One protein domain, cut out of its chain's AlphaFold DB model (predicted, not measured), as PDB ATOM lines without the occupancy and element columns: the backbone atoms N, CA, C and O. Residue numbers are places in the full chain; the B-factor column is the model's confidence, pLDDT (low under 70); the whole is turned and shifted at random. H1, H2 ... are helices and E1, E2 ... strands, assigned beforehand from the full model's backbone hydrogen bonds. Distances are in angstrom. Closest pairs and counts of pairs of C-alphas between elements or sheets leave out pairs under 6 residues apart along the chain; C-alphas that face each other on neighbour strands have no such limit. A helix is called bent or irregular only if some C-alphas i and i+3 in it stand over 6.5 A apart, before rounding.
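Overview. This is residues 9 to 62 of the 65 residues of an uncharacterized protein of Rhizobium leguminosarum (UniProt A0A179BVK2). A twisted sheet of five strands, folded back and forth as a row of hairpins, has a single helix, H1, packed over one face by its residues 50 to 57, with no named helix on the other face. The turn of the E1 and E2 hairpin lies at one end of the longest axis and the last residues of H1 at the other. The printed part has 54 residues, with five named strands and then one named helix along the chain, E1 E2 E3 E4 E5 H1; the sheet's order is E1 - E2 - E3 - E4 - E5, antiparallel throughout, and the class is mixed, helices and strands. The whole is compact, with a radius of gyration of the C-alphas of 11.2 A, yet elongated in outline, spanning 40 by 21 by 16 A.

Along the chain. E2, residues 17 to 23, is the longest strand, 19.9 A from first to last C-alpha. E1, residues 9 to 14, measures 16.0 A and begins at C-alpha 9, (-2.974, -4.257, -15.054). E3 holds residues 33 to 36, 10.1 A, and E4 residues 39 to 42, 10.3 A. E5, residues 45 to 47, measures 6.6 A. H1, residues 50 to 62, measures 19.6 A and ends at C-alpha 62, (-11.176, 0.490, 6.725); it is irregular, but only just, with C-alphas 57 and 60 at 7.0 A.

Arrangement. The sheet is a meander, each strand the antiparallel neighbour of the one before, with E1 and E5 as edge strands. Within hydrogen-bond range are N 12 and O 19 at 2.9 A in the hairpin E1 and E2, N 20 and O 35 at 2.8 A in E2 and E3, N 41 and O 34 at 2.8 A in E3 and E4, and N 47 and O 40 at 2.8 A in E4 and E5. From edge to edge the strands' lines turn by 98 degrees. H1 is on the sheet at a height of 7.4 A, making two layers, a helix on one face of a sheet. It lies only just over E3 and E4, with 3 C-alphas falling on each, and runs along the strands, at 7 degrees to E3 on the local plane. The closest C-alphas of E4 and H1 are those of Phe 42 and Ala 53, 6.2 A apart. E2 and H1 are near each other, with 5 pairs of C-alphas within 10 A. E1 and E5 are apart. In H1, 6 of 9 O i to N i+4 pairs are within hydrogen-bond range.

Size, cuts and confidence. The two C-alphas farthest apart, those of Gln 16 and Gln 62, are 39.6 A apart. The printed part has no cut and no long link; the link E2 to E3, 9 residues, is short, and the others are tight. The mean pLDDT of the printed part is 88.1, and residues 60 to 62 are under 70.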
ATOM      1  N   LYS A   9      -2.302  -4.777 -13.857       92.25
ATOM      2  CA  LYS A   9      -2.974  -4.257 -15.054       92.25
ATOM      3  C   LYS A   9      -2.949  -5.298 -16.169       92.25
ATOM      4  O   LYS A   9      -1.886  -5.795 -16.526       92.25
ATOM      5  N   LYS A  10      -4.106  -5.578 -16.768       92.50
ATOM      6  CA  LYS A  10      -4.242  -6.429 -17.958       92.50
ATOM      7  C   LYS A  10      -5.095  -5.729 -19.006       92.50
ATOM      8  O   LYS A  10      -6.144  -5.187 -18.681       92.50
ATOM      9  N   PHE A  11      -4.675  -5.751 -20.265       92.56
ATOM     10  CA  PHE A  11      -5.539  -5.337 -21.369       92.56
ATOM     11  C   PHE A  11      -6.343  -6.540 -21.873       92.56
ATOM     12  O   PHE A  11      -5.801  -7.636 -22.022       92.56
ATOM     13  N   LYS A  12      -7.639  -6.341 -22.115       92.06
ATOM     14  CA  LYS A  12      -8.516  -7.313 -22.769       92.06
ATOM     15  C   LYS A  12      -9.244  -6.612 -23.908       92.06
ATOM     16  O   LYS A  12     -10.073  -5.739 -23.664       92.06
ATOM     17  N   GLY A  13      -8.934  -6.998 -25.137       90.25
ATOM     18  CA  GLY A  13      -9.516  -6.406 -26.334       90.25
ATOM     19  C   GLY A  13      -8.726  -6.743 -27.588       90.25
ATOM     20  O   GLY A  13      -7.851  -7.606 -27.560       90.25
ATOM     21  N   SER A  14      -9.053  -6.034 -28.660       86.44
ATOM     22  CA  SER A  14      -8.403  -6.102 -29.968       86.44
ATOM     23  C   SER A  14      -8.052  -4.695 -30.453       86.44
ATOM     24  O   SER A  14      -8.340  -3.705 -29.770       86.44
ATOM     25  N   ASP A  15      -7.501  -4.601 -31.658       75.81
ATOM     26  CA  ASP A  15      -7.190  -3.332 -32.324       75.81
ATOM     27  C   ASP A  15      -8.438  -2.463 -32.566       75.81
ATOM     28  O   ASP A  15      -8.338  -1.244 -32.675       75.81
ATOM     29  N   GLN A  16      -9.630  -3.071 -32.586       79.62
ATOM     30  CA  GLN A  16     -10.913  -2.373 -32.745       79.62
ATOM     31  C   GLN A  16     -11.506  -1.871 -31.419       79.62
ATOM     32  O   GLN A  16     -12.557  -1.232 -31.407       79.62
ATOM     33  N   GLY A  17     -10.857  -2.159 -30.289       84.12
ATOM     34  CA  GLY A  17     -11.289  -1.698 -28.976       84.12
ATOM     35  C   GLY A  17     -11.062  -2.718 -27.867       84.12
ATOM     36  O   GLY A  17     -10.941  -3.926 -28.084       84.12
ATOM     37  N   GLY A  18     -11.026  -2.218 -26.634       92.38
ATOM     38  CA  GLY A  18     -10.794  -3.042 -25.459       92.38
ATOM     39  C   GLY A  18     -10.971  -2.299 -24.149       92.38
ATOM     40  O   GLY A  18     -11.388  -1.140 -24.106       92.38
ATOM     41  N   ALA A  19     -10.622  -2.995 -23.076       94.69
ATOM     42  CA  ALA A  19     -10.620  -2.467 -21.728       94.69
ATOM     43  C   ALA A  19      -9.305  -2.795 -21.018       94.69
ATOM     44  O   ALA A  19      -8.727  -3.874 -21.180       94.69
ATOM     45  N   ARG A  20      -8.844  -1.863 -20.188       94.12
ATOM     46  CA  ARG A  20      -7.810  -2.100 -19.187       94.12
ATOM     47  C   ARG A  20      -8.496  -2.532 -17.901       94.12
ATOM     48  O   ARG A  20      -9.380  -1.856 -17.390       94.12
ATOM     49  N   ILE A  21      -8.079  -3.683 -17.410       94.50
ATOM     50  CA  ILE A  21      -8.576  -4.318 -16.205       94.50
ATOM     51  C   ILE A  21      -7.504  -4.145 -15.139       94.50
ATOM     52  O   ILE A  21      -6.364  -4.579 -15.334       94.50
ATOM     53  N   TYR A  22      -7.864  -3.511 -14.031       93.50
ATOM     54  CA  TYR A  22      -6.996  -3.340 -12.875       93.50
ATOM     55  C   TYR A  22      -7.520  -4.205 -11.739       93.50
ATOM     56  O   TYR A  22      -8.702  -4.160 -11.410       93.50
ATOM     57  N   THR A  23      -6.637  -4.999 -11.148       91.81
ATOM     58  CA  THR A  23      -6.948  -5.893 -10.028       91.81
ATOM     59  C   THR A  23      -5.927  -5.690  -8.922       91.81
ATOM     60  O   THR A  23      -4.752  -5.447  -9.200       91.81
ATOM     61  N   HIS A  24      -6.376  -5.795  -7.681       89.94
ATOM     62  CA  HIS A  24      -5.545  -5.747  -6.486       89.94
ATOM     63  C   HIS A  24      -6.010  -6.863  -5.554       89.94
ATOM     64  O   HIS A  24      -7.204  -7.161  -5.537       89.94
ATOM     65  N   ALA A  25      -5.095  -7.489  -4.809       86.06
ATOM     66  CA  ALA A  25      -5.458  -8.564  -3.880       86.06
ATOM     67  C   ALA A  25      -6.453  -8.068  -2.818       86.06
ATOM     68  O   ALA A  25      -7.442  -8.734  -2.544       86.06
ATOM     69  N   ASP A  26      -6.224  -6.849  -2.330       83.69
ATOM     70  CA  ASP A  26      -7.069  -6.203  -1.321       83.69
ATOM     71  C   ASP A  26      -8.212  -5.350  -1.896       83.69
ATOM     72  O   ASP A  26      -8.879  -4.623  -1.160       83.69
ATOM     73  N   ALA A  27      -8.435  -5.377  -3.216       82.50
ATOM     74  CA  ALA A  27      -9.653  -4.778  -3.757       82.50
ATOM     75  C   ALA A  27     -10.860  -5.577  -3.250       82.50
ATOM     76  O   ALA A  27     -10.784  -6.799  -3.180       82.50
ATOM     77  N   LEU A  28     -11.964  -4.894  -2.941       75.00
ATOM     78  CA  LEU A  28     -13.224  -5.473  -2.448       75.00
ATOM     79  C   LEU A  28     -13.565  -6.802  -3.157       75.00
ATOM     80  O   LEU A  28     -13.915  -6.798  -4.338       75.00
ATOM     81  N   ASP A  29     -13.423  -7.928  -2.452       75.56
ATOM     82  CA  ASP A  29     -13.617  -9.305  -2.947       75.56
ATOM     83  C   ASP A  29     -12.860  -9.658  -4.249       75.56
ATOM     84  O   ASP A  29     -13.348 -10.419  -5.087       75.56
ATOM     85  N   GLY A  30     -11.691  -9.060  -4.490       71.25
ATOM     86  CA  GLY A  30     -10.917  -9.239  -5.722       71.25
ATOM     87  C   GLY A  30     -11.563  -8.621  -6.970       71.25
ATOM     88  O   GLY A  30     -11.197  -8.971  -8.096       71.25
ATOM     89  N   ARG A  31     -12.535  -7.709  -6.809       86.81
ATOM     90  CA  ARG A  31     -13.224  -7.062  -7.935       86.81
ATOM     91  C   ARG A  31     -12.274  -6.198  -8.752       86.81
ATOM     92  O   ARG A  31     -11.413  -5.489  -8.235       86.81
ATOM     93  N   ALA A  32     -12.492  -6.217 -10.062       92.25
ATOM     94  CA  ALA A  32     -11.703  -5.440 -10.999       92.25
ATOM     95  C   ALA A  32     -12.263  -4.028 -11.209       92.25
ATOM     96  O   ALA A  32     -13.477  -3.824 -11.274       92.25
ATOM     97  N   ILE A  33     -11.359  -3.075 -11.423       94.94
ATOM     98  CA  ILE A  33     -11.670  -1.787 -12.048       94.94
ATOM     99  C   ILE A  33     -11.535  -1.966 -13.562       94.94
ATOM    100  O   ILE A  33     -10.554  -2.539 -14.041       94.94
ATOM    101  N   VAL A  34     -12.506  -1.463 -14.318       95.94
ATOM    102  CA  VAL A  34     -12.552  -1.550 -15.781       95.94
ATOM    103  C   VAL A  34     -12.463  -0.147 -16.370       95.94
ATOM    104  O   VAL A  34     -13.346   0.675 -16.153       95.94
ATOM    105  N   GLU A  35     -11.414   0.129 -17.135       95.81
ATOM    106  CA  GLU A  35     -11.238   1.361 -17.910       95.81
ATOM    107  C   GLU A  35     -11.398   1.035 -19.397       95.81
ATOM    108  O   GLU A  35     -10.645   0.233 -19.950       95.81
ATOM    109  N   ASN A  36     -12.362   1.661 -20.062       93.25
ATOM    110  CA  ASN A  36     -12.550   1.571 -21.508       93.25
ATOM    111  C   ASN A  36     -12.866   2.960 -22.090       93.25
ATOM    112  O   ASN A  36     -12.827   3.964 -21.381       93.25
ATOM    113  N   HIS A  37     -13.197   3.025 -23.381       90.69
ATOM    114  CA  HIS A  37     -13.537   4.288 -24.051       90.69
ATOM    115  C   HIS A  37     -14.751   5.018 -23.436       90.69
ATOM    116  O   HIS A  37     -14.871   6.226 -23.595       90.69
ATOM    117  N   ASN A  38     -15.622   4.311 -22.704       89.62
ATOM    118  CA  ASN A  38     -16.800   4.877 -22.034       89.62
ATOM    119  C   ASN A  38     -16.519   5.359 -20.598       89.62
ATOM    120  O   ASN A  38     -17.413   5.904 -19.940       89.62
ATOM    121  N   GLY A  39     -15.299   5.156 -20.095       94.31
ATOM    122  CA  GLY A  39     -14.839   5.643 -18.797       94.31
ATOM    123  C   GLY A  39     -14.303   4.549 -17.878       94.31
ATOM    124  O   GLY A  39     -14.014   3.426 -18.298       94.31
ATOM    125  N   ILE A  40     -14.165   4.907 -16.600       97.12
ATOM    126  CA  ILE A  40     -13.607   4.059 -15.544       97.12
ATOM    127  C   ILE A  40     -14.739   3.600 -14.635       97.12
ATOM    128  O   ILE A  40     -15.515   4.416 -14.140       97.12
ATOM    129  N   TRP A  41     -14.823   2.298 -14.405       95.44
ATOM    130  CA  TRP A  41     -15.927   1.671 -13.695       95.44
ATOM    131  C   TRP A  41     -15.413   0.744 -12.606       95.44
ATOM    132  O   TRP A  41     -14.515  -0.067 -12.834       95.44
ATOM    133  N   PHE A  42     -16.024   0.833 -11.432       93.75
ATOM    134  CA  PHE A  42     -15.802  -0.096 -10.335       93.75
ATOM    135  C   PHE A  42     -17.110  -0.309  -9.582       93.75
ATOM    136  O   PHE A  42     -17.791   0.654  -9.228       93.75
ATOM    137  N   ASN A  43     -17.474  -1.571  -9.356       90.75
ATOM    138  CA  ASN A  43     -18.668  -1.953  -8.600       90.75
ATOM    139  C   ASN A  43     -19.970  -1.247  -9.058       90.75
ATOM    140  O   ASN A  43     -20.738  -0.743  -8.244       90.75
ATOM    141  N   GLY A  44     -20.184  -1.139 -10.375       90.75
ATOM    142  CA  GLY A  44     -21.359  -0.470 -10.956       90.75
ATOM    143  C   GLY A  44     -21.329   1.066 -10.928       90.75
ATOM    144  O   GLY A  44     -22.206   1.697 -11.510       90.75
ATOM    145  N   LYS A  45     -20.314   1.687 -10.316       93.12
ATOM    146  CA  LYS A  45     -20.140   3.143 -10.261       93.12
ATOM    147  C   LYS A  45     -19.107   3.615 -11.285       93.12
ATOM    148  O   LYS A  45     -18.050   3.000 -11.432       93.12
ATOM    149  N   ARG A  46     -19.404   4.729 -11.964       95.75
ATOM    150  CA  ARG A  46     -18.458   5.421 -12.853       95.75
ATOM    151  C   ARG A  46     -17.588   6.396 -12.062       95.75
ATOM    152  O   ARG A  46     -18.088   7.120 -11.205       95.75
ATOM    153  N   PHE A  47     -16.310   6.450 -12.407       94.88
ATOM    154  CA  PHE A  47     -15.320   7.369 -11.860       94.88
ATOM    155  C   PHE A  47     -14.729   8.224 -12.981       94.88
ATOM    156  O   PHE A  47     -14.624   7.780 -14.128       94.88
ATOM    157  N   LEU A  48     -14.361   9.462 -12.646       94.12
ATOM    158  CA  LEU A  48     -13.663  10.362 -13.568       94.12
ATOM    159  C   LEU A  48     -12.165  10.042 -13.630       94.12
ATOM    160  O   LEU A  48     -11.570  10.123 -14.700       94.12
ATOM    161  N   PHE A  49     -11.582   9.628 -12.502       94.19
ATOM    162  CA  PHE A  49     -10.156   9.348 -12.368       94.19
ATOM    163  C   PHE A  49      -9.912   7.927 -11.856       94.19
ATOM    164  O   PHE A  49     -10.665   7.402 -11.032       94.19
ATOM    165  N   LEU A  50      -8.835   7.297 -12.339       92.62
ATOM    166  CA  LEU A  50      -8.469   5.931 -11.956       92.62
ATOM    167  C   LEU A  50      -8.113   5.840 -10.470       92.62
ATOM    168  O   LEU A  50      -8.469   4.862  -9.819       92.62
ATOM    169  N   ASP A  51      -7.462   6.866  -9.926       92.44
ATOM    170  CA  ASP A  51      -7.041   6.880  -8.525       92.44
ATOM    171  C   ASP A  51      -8.229   6.897  -7.560       92.44
ATOM    172  O   ASP A  51      -8.188   6.227  -6.530       92.44
ATOM    173  N   ASP A  52      -9.326   7.566  -7.919       93.06
ATOM    174  CA  ASP A  52     -10.556   7.537  -7.122       93.06
ATOM    175  C   ASP A  52     -11.192   6.145  -7.128       93.06
ATOM    176  O   ASP A  52     -11.644   5.661  -6.089       93.06
ATOM    177  N   ALA A  53     -11.182   5.466  -8.280       92.44
ATOM    178  CA  ALA A  53     -11.648   4.087  -8.380       92.44
ATOM    179  C   ALA A  53     -10.763   3.134  -7.558       92.44
ATOM    180  O   ALA A  53     -11.287   2.267  -6.861       92.44
ATOM    181  N   LYS A  54      -9.435   3.314  -7.585       91.75
ATOM    182  CA  LYS A  54      -8.488   2.540  -6.765       91.75
ATOM    183  C   LYS A  54      -8.716   2.765  -5.271       91.75
ATOM    184  O   LYS A  54      -8.782   1.796  -4.521       91.75
ATOM    185  N   ARG A  55      -8.899   4.016  -4.837       90.62
ATOM    186  CA  ARG A  55      -9.229   4.348  -3.440       90.62
ATOM    187  C   ARG A  55     -10.543   3.706  -3.005       90.62
ATOM    188  O   ARG A  55     -10.584   3.090  -1.948       90.62
ATOM    189  N   ALA A  56     -11.586   3.791  -3.831       89.62
ATOM    190  CA  ALA A  56     -12.874   3.159  -3.550       89.62
ATOM    191  C   ALA A  56     -12.793   1.623  -3.516       89.62
ATOM    192  O   ALA A  56     -13.510   0.980  -2.755       89.62
ATOM    193  N   ALA A  57     -11.921   1.020  -4.325       90.00
ATOM    194  CA  ALA A  57     -11.707  -0.421  -4.311       90.00
ATOM    195  C   ALA A  57     -10.999  -0.912  -3.043       90.00
ATOM    196  O   ALA A  57     -11.294  -2.013  -2.584       90.00
ATOM    197  N   LEU A  58     -10.117  -0.091  -2.466       88.25
ATOM    198  CA  LEU A  58      -9.367  -0.397  -1.245       88.25
ATOM    199  C   LEU A  58     -10.069   0.081   0.040       88.25
ATOM    200  O   LEU A  58      -9.666  -0.302   1.134       88.25
ATOM    201  N   SER A  59     -11.127   0.894  -0.054       82.69
ATOM    202  CA  SER A  59     -11.772   1.485   1.128       82.69
ATOM    203  C   SER A  59     -12.543   0.480   1.991       82.69
ATOM    204  O   SER A  59     -12.857   0.796   3.135       82.69
ATOM    205  N   HIS A  60     -12.845  -0.729   1.495       62.41
ATOM    206  CA  HIS A  60     -13.508  -1.768   2.301       62.41
ATOM    207  C   HIS A  60     -12.617  -2.305   3.437       62.41
ATOM    208  O   HIS A  60     -13.135  -2.809   4.426       62.41
ATOM    209  N   LEU A  61     -11.292  -2.122   3.349       55.00
ATOM    210  CA  LEU A  61     -10.344  -2.487   4.410       55.00
ATOM    211  C   LEU A  61     -10.460  -1.612   5.669       55.00
ATOM    212  O   LEU A  61      -9.926  -1.981   6.708       55.00
ATOM    213  N   GLN A  62     -11.124  -0.453   5.601       52.66
ATOM    214  CA  GLN A  62     -11.176   0.490   6.725       52.66
ATOM    215  C   GLN A  62     -12.340   0.256   7.704       52.66
ATOM    216  O   GLN A  62     -12.435   0.981   8.688       52.66
TER     217      GLN A  62